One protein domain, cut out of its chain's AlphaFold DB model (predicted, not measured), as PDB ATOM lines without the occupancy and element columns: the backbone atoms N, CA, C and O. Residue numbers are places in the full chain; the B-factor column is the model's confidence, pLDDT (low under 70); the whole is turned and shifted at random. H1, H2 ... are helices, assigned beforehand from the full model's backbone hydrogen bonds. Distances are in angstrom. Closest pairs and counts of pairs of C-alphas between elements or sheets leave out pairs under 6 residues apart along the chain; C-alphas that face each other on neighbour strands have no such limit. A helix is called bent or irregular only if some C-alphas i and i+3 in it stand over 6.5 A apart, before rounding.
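What this domain is: This is residues 192 to 296 of the 444 residues of an uncharacterized protein of Biomphalaria glabrata (UniProt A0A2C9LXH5). Three helices, H1, H2b and H4, run side by side with alternating directions as a trough, H2b at its corner, and the long link of residues 207 to 227 and the tail run along its open side. H3 lies across one end, while at the other end H2a turns off from H2b and the small H5 lies beyond. The 105 printed residues have five named helices, H1 to H5 in chain order, and no named strand: all helix. The whole is compact, with a radius of gyration of the C-alphas of 13.3 A and spans of 42 by 29 by 21 A.

How they stand to each other: H1, residues 192 to 206, is irregular, with C-alphas 194 and 197 7.7 A apart. H2, residues 228 to 250, was assigned as one helix by its hydrogen bonds but is bent, with C-alphas 236 and 239 8.0 A apart; its arms H2a, 228 to 236, and H2b, 239 to 250, stand at a steep tilt of 69 degrees, only just short of perpendicular. H1 and H2b touch, closest at the C-alphas of Met 200 and Leu 245, 5.7 A, at a shallow tilt of 12 degrees, opposite ways. H3, residues 255 to 260, only just touches H1, with 3 pairs of C-alphas within 8 A, the closest Arg 193 and Ser 255 at 6.7 A. H4, residues 266 to 276, touches residues 242 to 246 of H2b, closest at the C-alphas of Thr 242 and Ala 270, 6.4 A; H1 and H4 are apart. H5, residues 283 to 286, is irregular, with its end C-alphas 7.4 A apart, and touches no helix. Every O i to N i+4 pair is within hydrogen-bond range in H2a, H2b and H3, against 7 of 11 in H1 and 6 of 7 in H4; H5 is too short for such a pair.

Where its parts are: H1 is 19.0 A long from C-alpha 192 at (90.989, 118.151, 87.116); H2b is 16.2 A long and H4 14.8 A. H5 ends at C-alpha 286, (100.173, 102.365, 120.341).

The domain as a whole: The C-alphas farthest apart, of Pro 253 and Lys 283, are 42.3 A apart. The printed part has no cut, and H1 to H2 is the long link. pLDDT is under 70 at residues 219 to 220 and 281 to 296.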
ATOM      1  N   CYS A 192      91.278 118.742  85.808       95.25
ATOM      2  CA  CYS A 192      90.989 118.151  87.116       95.25
ATOM      3  C   CYS A 192      91.871 116.937  87.446       95.25
ATOM      4  O   CYS A 192      92.187 116.718  88.606       95.25
ATOM      5  N   ARG A 193      92.329 116.161  86.454       93.12
ATOM      6  CA  ARG A 193      93.194 114.991  86.679       93.12
ATOM      7  C   ARG A 193      94.571 115.378  87.222       93.12
ATOM      8  O   ARG A 193      95.183 114.584  87.933       93.12
ATOM      9  N   LEU A 194      95.039 116.590  86.920       89.62
ATOM     10  CA  LEU A 194      96.309 117.119  87.420       89.62
ATOM     11  C   LEU A 194      96.193 117.641  88.862       89.62
ATOM     12  O   LEU A 194      97.172 117.589  89.603       89.62
ATOM     13  N   THR A 195      95.011 118.111  89.274       95.44
ATOM     14  CA  THR A 195      94.763 118.652  90.624       95.44
ATOM     15  C   THR A 195      94.147 117.637  91.589       95.44
ATOM     16  O   THR A 195      94.354 117.767  92.792       95.44
ATOM     17  N   LEU A 196      93.481 116.583  91.094       95.88
ATOM     18  CA  LEU A 196      92.621 115.658  91.850       95.88
ATOM     19  C   LEU A 196      93.191 115.189  93.196       95.88
ATOM     20  O   LEU A 196      92.475 115.145  94.194       95.88
ATOM     21  N   LEU A 197      94.472 114.813  93.236       95.25
ATOM     22  CA  LEU A 197      95.104 114.312  94.460       95.25
ATOM     23  C   LEU A 197      95.332 115.424  95.494       95.25
ATOM     24  O   LEU A 197      95.255 115.164  96.691       95.25
ATOM     25  N   GLU A 198      95.580 116.654  95.047       95.94
ATOM     26  CA  GLU A 198      95.690 117.832  95.910       95.94
ATOM     27  C   GLU A 198      94.305 118.338  96.336       95.94
ATOM     28  O   GLU A 198      94.098 118.669  97.503       95.94
ATOM     29  N   ASP A 199      93.313 118.273  95.444       97.25
ATOM     30  CA  ASP A 199      91.909 118.537  95.775       97.25
ATOM     31  C   ASP A 199      91.399 117.540  96.837       97.25
ATOM     32  O   ASP A 199      90.663 117.916  97.750       97.25
ATOM     33  N   MET A 200      91.849 116.280  96.797       97.50
ATOM     34  CA  MET A 200      91.579 115.281  97.843       97.50
ATOM     35  C   MET A 200      92.367 115.528  99.139       97.50
ATOM     36  O   MET A 200      91.804 115.362 100.223       97.50
ATOM     37  N   ARG A 201      93.615 116.015  99.077       96.81
ATOM     38  CA  ARG A 201      94.326 116.518 100.275       96.81
ATOM     39  C   ARG A 201      93.608 117.708 100.909       96.81
ATOM     40  O   ARG A 201      93.577 117.813 102.136       96.81
ATOM     41  N   SER A 202      92.971 118.565 100.109       97.38
ATOM     42  CA  SER A 202      92.179 119.688 100.621       97.38
ATOM     43  C   SER A 202      91.037 119.223 101.538       97.38
ATOM     44  O   SER A 202      90.753 119.890 102.535       97.38
ATOM     45  N   CYS A 203      90.466 118.034 101.294       98.19
ATOM     46  CA  CYS A 203      89.481 117.424 102.187       98.19
ATOM     47  C   CYS A 203      90.063 117.093 103.569       98.19
ATOM     48  O   CYS A 203      89.406 117.382 104.561       98.19
ATOM     49  N   TYR A 204      91.286 116.558 103.674       96.94
ATOM     50  CA  TYR A 204      91.938 116.325 104.976       96.94
ATOM     51  C   TYR A 204      92.183 117.653 105.707       96.94
ATOM     52  O   TYR A 204      91.751 117.836 106.848       96.94
ATOM     53  N   LYS A 205      92.762 118.630 104.995       97.50
ATOM     54  CA  LYS A 205      93.034 119.980 105.507       97.50
ATOM     55  C   LYS A 205      91.776 120.688 106.027       97.50
ATOM     56  O   LYS A 205      91.847 121.394 107.032       97.50
ATOM     57  N   LYS A 206      90.620 120.486 105.381       97.94
ATOM     58  CA  LYS A 206      89.317 121.044 105.787       97.94
ATOM     59  C   LYS A 206      88.905 120.625 107.206       97.94
ATOM     60  O   LYS A 206      88.277 121.421 107.898       97.94
ATOM     61  N   PHE A 207      89.269 119.418 107.643       97.38
ATOM     62  CA  PHE A 207      88.969 118.901 108.986       97.38
ATOM     63  C   PHE A 207      90.148 119.035 109.969       97.38
ATOM     64  O   PHE A 207      90.099 118.470 111.056       97.38
ATOM     65  N   GLY A 208      91.191 119.796 109.611       96.69
ATOM     66  CA  GLY A 208      92.355 120.051 110.468       96.69
ATOM     67  C   GLY A 208      93.395 118.928 110.512       96.69
ATOM     68  O   GLY A 208      94.306 118.998 111.330       96.69
ATOM     69  N   LEU A 209      93.275 117.917 109.648       96.38
ATOM     70  CA  LEU A 209      94.197 116.781 109.554       96.38
ATOM     71  C   LEU A 209      95.407 117.118 108.671       96.38
ATOM     72  O   LEU A 209      95.270 117.897 107.719       96.38
ATOM     73  N   ASP A 210      96.561 116.487 108.916       95.19
ATOM     74  CA  ASP A 210      97.692 116.587 107.990       95.19
ATOM     75  C   ASP A 210      97.330 115.996 106.613       95.19
ATOM     76  O   ASP A 210      96.827 114.877 106.473       95.19
ATOM     77  N   THR A 211      97.630 116.763 105.567       95.00
ATOM     78  CA  THR A 211      97.482 116.358 104.170       95.00
ATOM     79  C   THR A 211      98.386 115.183 103.798       95.00
ATOM     80  O   THR A 211      98.078 114.478 102.837       95.00
ATOM     81  N   SER A 212      99.468 114.931 104.546       92.50
ATOM     82  CA  SER A 212     100.368 113.792 104.311       92.50
ATOM     83  C   SER A 212      99.766 112.425 104.681       92.50
ATOM     84  O   SER A 212     100.249 111.402 104.190       92.50
ATOM     85  N   LEU A 213      98.675 112.400 105.460       90.81
ATOM     86  CA  LEU A 213      97.893 111.187 105.747       90.81
ATOM     87  C   LEU A 213      97.159 110.659 104.500       90.81
ATOM     88  O   LEU A 213      96.864 109.464 104.411       90.81
ATOM     89  N   PHE A 214      96.880 111.522 103.514       91.81
ATOM     90  CA  PHE A 214      96.315 111.110 102.231       91.81
ATOM     91  C   PHE A 214      97.420 110.724 101.242       91.81
ATOM     92  O   PHE A 214      98.136 111.580 100.716       91.81
ATOM     93  N   LEU A 215      97.506 109.419 100.957       87.31
ATOM     94  CA  LEU A 215      98.550 108.799 100.129       87.31
ATOM     95  C   LEU A 215      99.966 109.118 100.658       87.31
ATOM     96  O   LEU A 215     100.728 109.831  99.994       87.31
ATOM     97  N   PRO A 216     100.332 108.602 101.851       81.75
ATOM     98  CA  PRO A 216     101.622 108.887 102.470       81.75
ATOM     99  C   PRO A 216     102.791 108.471 101.571       81.75
ATOM    100  O   PRO A 216     102.793 107.409 100.950       81.75
ATOM    101  N   THR A 217     103.848 109.286 101.557       75.62
ATOM    102  CA  THR A 217     105.048 109.092 100.712       75.62
ATOM    103  C   THR A 217     105.890 107.860 101.073       75.62
ATOM    104  O   THR A 217     106.866 107.546 100.394       75.62
ATOM    105  N   LYS A 218     105.518 107.150 102.142       74.88
ATOM    106  CA  LYS A 218     106.090 105.877 102.587       74.88
ATOM    107  C   LYS A 218     104.986 104.825 102.509       74.88
ATOM    108  O   LYS A 218     103.919 105.051 103.069       74.88
ATOM    109  N   ALA A 219     105.275 103.665 101.913       62.34
ATOM    110  CA  ALA A 219     104.322 102.550 101.779       62.34
ATOM    111  C   ALA A 219     103.683 102.111 103.116       62.34
ATOM    112  O   ALA A 219     102.551 101.646 103.150       62.34
ATOM    113  N   SER A 220     104.377 102.338 104.236       58.47
ATOM    114  CA  SER A 220     103.843 102.177 105.593       58.47
ATOM    115  C   SER A 220     103.784 103.531 106.315       58.47
ATOM    116  O   SER A 220     104.636 103.849 107.148       58.47
ATOM    117  N   GLY A 221     102.797 104.359 105.969       72.88
ATOM    118  CA  GLY A 221     102.444 105.588 106.694       72.88
ATOM    119  C   GLY A 221     101.228 105.395 107.616       72.88
ATOM    120  O   GLY A 221     100.540 104.380 107.496       72.88
ATOM    121  N   PRO A 222     100.968 106.302 108.572       82.00
ATOM    122  CA  PRO A 222      99.639 106.443 109.165       82.00
ATOM    123  C   PRO A 222      98.645 106.950 108.108       82.00
ATOM    124  O   PRO A 222      99.000 107.799 107.297       82.00
ATOM    125  N   VAL A 223      97.405 106.452 108.131       84.19
ATOM    126  CA  VAL A 223      96.325 106.902 107.216       84.19
ATOM    127  C   VAL A 223      95.211 107.656 107.956       84.19
ATOM    128  O   VAL A 223      94.529 108.496 107.370       84.19
ATOM    129  N   ILE A 224      95.047 107.376 109.254       90.75
ATOM    130  CA  ILE A 224      94.012 107.961 110.124       90.75
ATOM    131  C   ILE A 224      94.558 108.964 111.154       90.75
ATOM    132  O   ILE A 224      93.778 109.574 111.869       90.75
ATOM    133  N   GLY A 225      95.881 109.115 111.253       90.44
ATOM    134  CA  GLY A 225      96.544 109.975 112.235       90.44
ATOM    135  C   GLY A 225      97.851 109.373 112.752       90.44
ATOM    136  O   GLY A 225      98.015 108.151 112.790       90.44
ATOM    137  N   SER A 226      98.798 110.240 113.103       88.12
ATOM    138  CA  SER A 226     100.105 109.898 113.679       88.12
ATOM    139  C   SER A 226     100.135 109.953 115.212       88.12
ATOM    140  O   SER A 226     100.967 109.282 115.828       88.12
ATOM    141  N   ASP A 227      99.194 110.682 115.816       89.50
ATOM    142  CA  ASP A 227      98.937 110.741 117.257       89.50
ATOM    143  C   ASP A 227      97.438 110.571 117.596       89.50
ATOM    144  O   ASP A 227      96.588 110.460 116.709       89.50
ATOM    145  N   SER A 228      97.107 110.522 118.893       89.12
ATOM    146  CA  SER A 228      95.727 110.318 119.365       89.12
ATOM    147  C   SER A 228      94.773 111.444 118.960       89.12
ATOM    148  O   SER A 228      93.607 111.170 118.701       89.12
ATOM    149  N   TRP A 229      95.237 112.695 118.894       93.38
ATOM    150  CA  TRP A 229      94.389 113.833 118.542       93.38
ATOM    151  C   TRP A 229      94.046 113.825 117.051       93.38
ATOM    152  O   TRP A 229      92.899 114.098 116.689       93.38
ATOM    153  N   GLU A 230      94.997 113.455 116.187       92.88
ATOM    154  CA  GLU A 230      94.708 113.233 114.769       92.88
ATOM    155  C   GLU A 230      93.723 112.073 114.579       92.88
ATOM    156  O   GLU A 230      92.757 112.228 113.836       92.88
ATOM    157  N   VAL A 231      93.910 110.952 115.290       93.00
ATOM    158  CA  VAL A 231      93.006 109.787 115.229       93.00
ATOM    159  C   VAL A 231      91.592 110.136 115.699       93.00
ATOM    160  O   VAL A 231      90.628 109.833 114.994       93.00
ATOM    161  N   ASP A 232      91.445 110.823 116.834       94.44
ATOM    162  CA  ASP A 232      90.145 111.269 117.349       94.44
ATOM    163  C   ASP A 232      89.468 112.244 116.369       94.44
ATOM    164  O   ASP A 232      88.275 112.123 116.063       94.44
ATOM    165  N   THR A 233      90.237 113.187 115.818       95.88
ATOM    166  CA  THR A 233      89.759 114.170 114.834       95.88
ATOM    167  C   THR A 233      89.338 113.491 113.530       95.88
ATOM    168  O   THR A 233      88.276 113.809 112.987       95.88
ATOM    169  N   PHE A 234      90.103 112.514 113.046       96.44
ATOM    170  CA  PHE A 234      89.764 111.722 111.870       96.44
ATOM    171  C   PHE A 234      88.487 110.918 112.117       96.44
ATOM    172  O   PHE A 234      87.517 111.040 111.370       96.44
ATOM    173  N   CYS A 235      88.443 110.135 113.194       96.31
ATOM    174  CA  CYS A 235      87.355 109.203 113.458       96.31
ATOM    175  C   CYS A 235      86.022 109.882 113.790       96.31
ATOM    176  O   CYS A 235      84.966 109.327 113.459       96.31
ATOM    177  N   LYS A 236      86.067 111.100 114.341       97.38
ATOM    178  CA  LYS A 236      84.913 111.991 114.506       97.38
ATOM    179  C   LYS A 236      84.379 112.529 113.173       97.38
ATOM    180  O   LYS A 236      83.170 112.554 112.980       97.38
ATOM    181  N   ASN A 237      85.256 112.940 112.253       97.75
ATOM    182  CA  ASN A 237      84.870 113.580 110.985       97.75
ATOM    183  C   ASN A 237      84.774 112.608 109.788       97.75
ATOM    184  O   ASN A 237      84.419 113.023 108.684       97.75
ATOM    185  N   ARG A 238      85.078 111.314 109.969       96.56
ATOM    186  CA  ARG A 238      85.304 110.334 108.883       96.56
ATOM    187  C   ARG A 238      84.201 110.244 107.823       96.56
ATOM    188  O   ARG A 238      84.508 110.008 106.656       96.56
ATOM    189  N   GLN A 239      82.935 110.441 108.200       97.38
ATOM    190  CA  GLN A 239      81.808 110.410 107.261       97.38
ATOM    191  C   GLN A 239      81.798 111.652 106.358       97.38
ATOM    192  O   GLN A 239      81.658 111.522 105.143       97.38
ATOM    193  N   GLU A 240      82.033 112.839 106.920       97.94
ATOM    194  CA  GLU A 240      82.132 114.092 106.160       97.94
ATOM    195  C   GLU A 240      83.414 114.153 105.314       97.94
ATOM    196  O   GLU A 240      83.384 114.626 104.177       97.94
ATOM    197  N   LEU A 241      84.523 113.606 105.825       97.06
ATOM    198  CA  LEU A 241      85.764 113.416 105.071       97.06
ATOM    199  C   LEU A 241      85.550 112.478 103.875       97.06
ATOM    200  O   LEU A 241      85.911 112.822 102.751       97.06
ATOM    201  N   THR A 242      84.894 111.335 104.086       96.94
ATOM    202  CA  THR A 242      84.541 110.390 103.013       96.94
ATOM    203  C   THR A 242      83.613 111.031 101.978       96.94
ATOM    204  O   THR A 242      83.825 110.860 100.778       96.94
ATOM    205  N   ALA A 243      82.609 111.797 102.416       98.06
ATOM    206  CA  ALA A 243      81.710 112.525 101.522       98.06
ATOM    207  C   ALA A 243      82.453 113.594 100.700       98.06
ATOM    208  O   ALA A 243      82.190 113.735  99.507       98.06
ATOM    209  N   CYS A 244      83.424 114.292 101.303       98.50
ATOM    210  CA  CYS A 244      84.299 115.229 100.602       98.50
ATOM    211  C   CYS A 244      85.137 114.515  99.528       98.50
ATOM    212  O   CYS A 244      85.062 114.881  98.360       98.50
ATOM    213  N   LEU A 245      85.853 113.442  99.889       97.69
ATOM    214  CA  LEU A 245      86.684 112.673  98.953       97.69
ATOM    215  C   LEU A 245      85.870 112.117  97.774       97.69
ATOM    216  O   LEU A 245      86.308 112.209  96.628       97.69
ATOM    217  N   LYS A 246      84.666 111.589  98.032       97.62
ATOM    218  CA  LYS A 246      83.756 111.117  96.977       97.62
ATOM    219  C   LYS A 246      83.251 112.260  96.101       97.62
ATOM    220  O   LYS A 246      83.324 112.146  94.887       97.62
ATOM    221  N   SER A 247      82.847 113.390  96.681       98.06
ATOM    222  CA  SER A 247      82.457 114.570  95.901       98.06
ATOM    223  C   SER A 247      83.598 115.076  95.006       98.06
ATOM    224  O   SER A 247      83.348 115.453  93.864       98.06
ATOM    225  N   THR A 248      84.846 115.041  95.479       97.94
ATOM    226  CA  THR A 248      86.033 115.403  94.688       97.94
ATOM    227  C   THR A 248      86.335 114.383  93.580       97.94
ATOM    228  O   THR A 248      86.692 114.784  92.475       97.94
ATOM    229  N   ARG A 249      86.134 113.074  93.818       97.06
ATOM    230  CA  ARG A 249      86.161 112.037  92.763       97.06
ATOM    231  C   ARG A 249      85.105 112.332  91.695       97.06
ATOM    232  O   ARG A 249      85.436 112.448  90.517       97.06
ATOM    233  N   ASP A 250      83.853 112.479  92.115       97.25
ATOM    234  CA  ASP A 250      82.681 112.562  91.237       97.25
ATOM    235  C   ASP A 250      82.669 113.854  90.386       97.25
ATOM    236  O   ASP A 250      82.057 113.892  89.321       97.25
ATOM    237  N   GLN A 251      83.392 114.899  90.813       97.50
ATOM    238  CA  GLN A 251      83.614 116.134  90.044       97.50
ATOM    239  C   GLN A 251      84.627 115.998  88.893       97.50
ATOM    240  O   GLN A 251      84.647 116.859  88.013       97.50
ATOM    241  N   CYS A 252      85.466 114.956  88.869       96.56
ATOM    242  CA  CYS A 252      86.478 114.762  87.831       96.56
ATOM    243  C   CYS A 252      86.203 113.482  87.019       96.56
ATOM    244  O   CYS A 252      86.418 112.389  87.539       96.56
ATOM    245  N   PRO A 253      85.791 113.571  85.736       93.69
ATOM    246  CA  PRO A 253      85.421 112.403  84.921       93.69
ATOM    247  C   PRO A 253      86.520 111.349  84.701       93.69
ATOM    248  O   PRO A 253      86.222 110.233  84.288       93.69
ATOM    249  N   GLU A 254      87.788 111.686  84.948       92.12
ATOM    250  CA  GLU A 254      88.921 110.752  84.866       92.12
ATOM    251  C   GLU A 254      89.334 110.158  86.224       92.12
ATOM    252  O   GLU A 254      90.313 109.413  86.298       92.12
ATOM    253  N   SER A 255      88.633 110.487  87.311       95.06
ATOM    254  CA  SER A 255      89.052 110.146  88.673       95.06
ATOM    255  C   SER A 255      89.248 108.647  88.886       95.06
ATOM    256  O   SER A 255      90.310 108.253  89.359       95.06
ATOM    257  N   ASP A 256      88.317 107.801  88.446       92.25
ATOM    258  CA  ASP A 256      88.433 106.339  88.554       92.25
ATOM    259  C   ASP A 256      89.719 105.795  87.905       92.25
ATOM    260  O   ASP A 256      90.314 104.842  88.412       92.25
ATOM    261  N   LYS A 257      90.214 106.425  86.830       88.50
ATOM    262  CA  LYS A 257      91.485 106.063  86.180       88.50
ATOM    263  C   LYS A 257      92.696 106.450  87.034       88.50
ATOM    264  O   LYS A 257      93.638 105.670  87.146       88.50
ATOM    265  N   VAL A 258      92.672 107.633  87.651       91.19
ATOM    266  CA  VAL A 258      93.739 108.095  88.558       91.19
ATOM    267  C   VAL A 258      93.772 107.252  89.834       91.19
ATOM    268  O   VAL A 258      94.838 106.830  90.274       91.19
ATOM    269  N   LEU A 259      92.605 106.980  90.416       92.88
ATOM    270  CA  LEU A 259      92.460 106.247  91.669       92.88
ATOM    271  C   LEU A 259      92.810 104.760  91.506       92.88
ATOM    272  O   LEU A 259      93.570 104.223  92.313       92.88
ATOM    273  N   SER A 260      92.364 104.107  90.425       86.75
ATOM    274  CA  SER A 260      92.736 102.710  90.135       86.75
ATOM    275  C   SER A 260      94.232 102.535  89.844       86.75
ATOM    276  O   SER A 260      94.826 101.574  90.329       86.75
ATOM    277  N   ALA A 261      94.884 103.495  89.175       83.75
ATOM    278  CA  ALA A 261      96.345 103.517  89.005       83.75
ATOM    279  C   ALA A 261      97.125 103.670  90.334       83.75
ATOM    280  O   ALA A 261      98.333 103.430  90.386       83.75
ATOM    281  N   LEU A 262      96.440 104.050  91.417       85.50
ATOM    282  CA  LEU A 262      96.967 104.139  92.781       85.50
ATOM    283  C   LEU A 262      96.462 103.009  93.699       85.50
ATOM    284  O   LEU A 262      96.786 103.024  94.884       85.50
ATOM    285  N   ALA A 263      95.699 102.048  93.161       83.94
ATOM    286  CA  ALA A 263      94.983 100.996  93.892       83.94
ATOM    287  C   ALA A 263      93.993 101.511  94.965       83.94
ATOM    288  O   ALA A 263      93.684 100.805  95.925       83.94
ATOM    289  N   LEU A 264      93.471 102.733  94.805       88.81
ATOM    290  CA  LEU A 264      92.560 103.367  95.758       88.81
ATOM    291  C   LEU A 264      91.093 103.233  95.310       88.81
ATOM    292  O   LEU A 264      90.684 103.809  94.309       88.81
ATOM    293  N   ASP A 265      90.279 102.522  96.090       90.75
ATOM    294  CA  ASP A 265      88.815 102.483  95.966       90.75
ATOM    295  C   ASP A 265      88.212 103.207  97.179       90.75
ATOM    296  O   ASP A 265      88.243 102.681  98.288       90.75
ATOM    297  N   LEU A 266      87.645 104.404  96.982       92.75
ATOM    298  CA  LEU A 266      87.092 105.217  98.076       92.75
ATOM    299  C   LEU A 266      85.897 104.567  98.794       92.75
ATOM    300  O   LEU A 266      85.666 104.846  99.969       92.75
ATOM    301  N   ASP A 267      85.127 103.715  98.118       91.44
ATOM    302  CA  ASP A 267      83.980 103.016  98.700       91.44
ATOM    303  C   ASP A 267      84.419 101.823  99.559       91.44
ATOM    304  O   ASP A 267      83.782 101.499 100.562       91.44
ATOM    305  N   THR A 268      85.546 101.207  99.215       87.19
ATOM    306  CA  THR A 268      86.188 100.154 100.010       87.19
ATOM    307  C   THR A 268      87.059 100.725 101.134       87.19
ATOM    308  O   THR A 268      86.968 100.256 102.270       87.19
ATOM    309  N   THR A 269      87.810 101.800 100.884       88.44
ATOM    310  CA  THR A 269      88.590 102.532 101.896       88.44
ATOM    311  C   THR A 269      87.698 103.122 102.993       88.44
ATOM    312  O   THR A 269      88.052 103.026 104.166       88.44
ATOM    313  N   ALA A 270      86.508 103.637 102.655       92.12
ATOM    314  CA  ALA A 270      85.540 104.132 103.638       92.12
ATOM    315  C   ALA A 270      85.130 103.067 104.673       92.12
ATOM    316  O   ALA A 270      85.096 103.351 105.869       92.12
ATOM    317  N   LYS A 271      84.893 101.816 104.244       89.25
ATOM    318  CA  LYS A 271      84.624 100.701 105.172       89.25
ATOM    319  C   LYS A 271      85.824 100.434 106.077       89.25
ATOM    320  O   LYS A 271      85.648 100.182 107.263       89.25
ATOM    321  N   GLY A 272      87.038 100.507 105.522       87.12
ATOM    322  CA  GLY A 272      88.279 100.410 106.289       87.12
ATOM    323  C   GLY A 272      88.339 101.466 107.394       87.12
ATOM    324  O   GLY A 272      88.619 101.125 108.541       87.12
ATOM    325  N   PHE A 273      87.986 102.717 107.084       92.19
ATOM    326  CA  PHE A 273      87.881 103.799 108.069       92.19
ATOM    327  C   PHE A 273      86.813 103.531 109.139       92.19
ATOM    328  O   PHE A 273      87.089 103.736 110.317       92.19
ATOM    329  N   ASP A 274      85.629 103.023 108.784       91.44
ATOM    330  CA  ASP A 274      84.619 102.630 109.781       91.44
ATOM    331  C   ASP A 274      85.091 101.471 110.675       91.44
ATOM    332  O   ASP A 274      84.881 101.508 111.887       91.44
ATOM    333  N   VAL A 275      85.769 100.461 110.117       86.56
ATOM    334  CA  VAL A 275      86.335  99.338 110.887       86.56
ATOM    335  C   VAL A 275      87.448  99.818 111.826       86.56
ATOM    336  O   VAL A 275      87.490  99.382 112.974       86.56
ATOM    337  N   LEU A 276      88.295 100.753 111.396       86.31
ATOM    338  CA  LEU A 276      89.331 101.377 112.230       86.31
ATOM    339  C   LEU A 276      88.730 102.190 113.377       86.31
ATOM    340  O   LEU A 276      89.016 101.938 114.546       86.31
ATOM    341  N   CYS A 277      87.822 103.104 113.048       91.38
ATOM    342  CA  CYS A 277      87.176 104.003 113.999       91.38
ATOM    343  C   CYS A 277      86.108 103.337 114.881       91.38
ATOM    344  O   CYS A 277      85.487 104.010 115.694       91.38
ATOM    345  N   SER A 278      85.890 102.027 114.725       88.81
ATOM    346  CA  SER A 278      85.116 101.195 115.658       88.81
ATOM    347  C   SER A 278      85.992 100.499 116.713       88.81
ATOM    348  O   SER A 278      85.461  99.740 117.518       88.81
ATOM    349  N   ASN A 279      87.320 100.679 116.680       81.00
ATOM    350  CA  ASN A 279      88.285  99.972 117.537       81.00
ATOM    351  C   ASN A 279      89.297 100.911 118.238       81.00
ATOM    352  O   ASN A 279      90.269 100.437 118.828       81.00
ATOM    353  N   THR A 280      89.072 102.229 118.201       76.94
ATOM    354  CA  THR A 280      89.902 103.268 118.852       76.94
ATOM    355  C   THR A 280      90.018 103.102 120.365       76.94
ATOM    356  O   THR A 280      91.054 103.413 120.950       76.94
ATOM    357  N   ASP A 281      88.965 102.578 120.985       69.62
ATOM    358  CA  ASP A 281      88.793 102.524 122.439       69.62
ATOM    359  C   ASP A 281      89.569 101.349 123.072       69.62
ATOM    360  O   ASP A 281      89.713 101.251 124.293       69.62
ATOM    361  N   GLY A 282      90.088 100.440 122.240       57.28
ATOM    362  CA  GLY A 282      90.962  99.355 122.666       57.28
ATOM    363  C   GLY A 282      92.377  99.840 123.001       57.28
ATOM    364  O   GLY A 282      92.851 100.867 122.521       57.28
ATOM    365  N   LYS A 283      93.140  99.030 123.747       50.34
ATOM    366  CA  LYS A 283      94.546  99.320 124.127       50.34
ATOM    367  C   LYS A 283      95.538  99.369 122.941       50.34
ATOM    368  O   LYS A 283      96.747  99.486 123.144       50.34
ATOM    369  N   CYS A 284      95.036  99.331 121.707       45.56
ATOM    370  CA  CYS A 284      95.772  99.525 120.464       45.56
ATOM    371  C   CYS A 284      96.126 100.998 120.166       45.56
ATOM    372  O   CYS A 284      96.642 101.274 119.092       45.56
ATOM    373  N   GLN A 285      95.976 101.933 121.113       43.69
ATOM    374  CA  GLN A 285      96.454 103.328 120.998       43.69
ATOM    375  C   GLN A 285      97.965 103.481 120.681       43.69
ATOM    376  O   GLN A 285      98.417 104.569 120.340       43.69
ATOM    377  N   SER A 286      98.761 102.408 120.779       42.66
ATOM    378  CA  SER A 286     100.173 102.365 120.341       42.66
ATOM    379  C   SER A 286     100.395 101.676 118.983       42.66
ATOM    380  O   SER A 286     101.507 101.686 118.453       42.66
ATOM    381  N   ALA A 287      99.355 101.084 118.395       42.03
ATOM    382  CA  ALA A 287      99.387 100.470 117.078       42.03
ATOM    383  C   ALA A 287      99.024 101.512 116.011       42.03
ATOM    384  O   ALA A 287      97.868 101.631 115.609       42.03
ATOM    385  N   ILE A 288     100.028 102.247 115.520       49.62
ATOM    386  CA  ILE A 288      99.873 103.055 114.304       49.62
ATOM    387  C   ILE A 288      99.440 102.116 113.174       49.62
ATOM    388  O   ILE A 288     100.210 101.254 112.741       49.62
ATOM    389  N   VAL A 289      98.201 102.270 112.702       46.81
ATOM    390  CA  VAL A 289      97.646 101.404 111.661       46.81
ATOM    391  C   VAL A 289      98.232 101.789 110.308       46.81
ATOM    392  O   VAL A 289      97.710 102.626 109.570       46.81
ATOM    393  N   HIS A 290      99.326 101.113 109.979       49.06
ATOM    394  CA  HIS A 290      99.910 101.078 108.649       49.06
ATOM    395  C   HIS A 290      99.058 100.209 107.718       49.06
ATOM    396  O   HIS A 290      99.291  99.004 107.590       49.06
ATOM    397  N   ILE A 291      98.064 100.828 107.075       47.59
ATOM    398  CA  ILE A 291      97.358 100.223 105.943       47.59
ATOM    399  C   ILE A 291      98.277 100.326 104.723       47.59
ATOM    400  O   ILE A 291      98.388 101.396 104.123       47.59
ATOM    401  N   ASP A 292      98.933  99.232 104.346       44.28
ATOM    402  CA  ASP A 292      99.585  99.178 103.039       44.28
ATOM    403  C   ASP A 292      98.525  98.872 101.971       44.28
ATOM    404  O   ASP A 292      98.112  97.729 101.778       44.28
ATOM    405  N   LEU A 293      98.037  99.930 101.318       41.84
ATOM    406  CA  LEU A 293      97.122  99.846 100.174       41.84
ATOM    407  C   LEU A 293      97.860  99.484  98.866       41.84
ATOM    408  O   LEU A 293      97.225  99.293  97.831       41.84
ATOM    409  N   SER A 294      99.195  99.394  98.877       38.41
ATOM    410  CA  SER A 294     100.004  99.172  97.680       38.41
ATOM    411  C   SER A 294     100.225  97.688  97.389       38.41
ATOM    412  O   SER A 294     101.324  97.164  97.559       38.41
ATOM    413  N   LEU A 295      99.239  97.047  96.752       34.09
ATOM    414  CA  LEU A 295      99.467  95.840  95.938       34.09
ATOM    415  C   LEU A 295     100.245  96.182  94.637       34.09
ATOM    416  O   LEU A 295      99.829  95.891  93.517       34.09
ATOM    417  N   ARG A 296     101.394  96.857  94.785       35.09
ATOM    418  CA  ARG A 296     102.272  97.322  93.703       35.09
ATOM    419  C   ARG A 296     103.308  96.255  93.361       35.09
ATOM    420  O   ARG A 296     104.379  96.200  93.964       35.09
TER     421      ARG A 296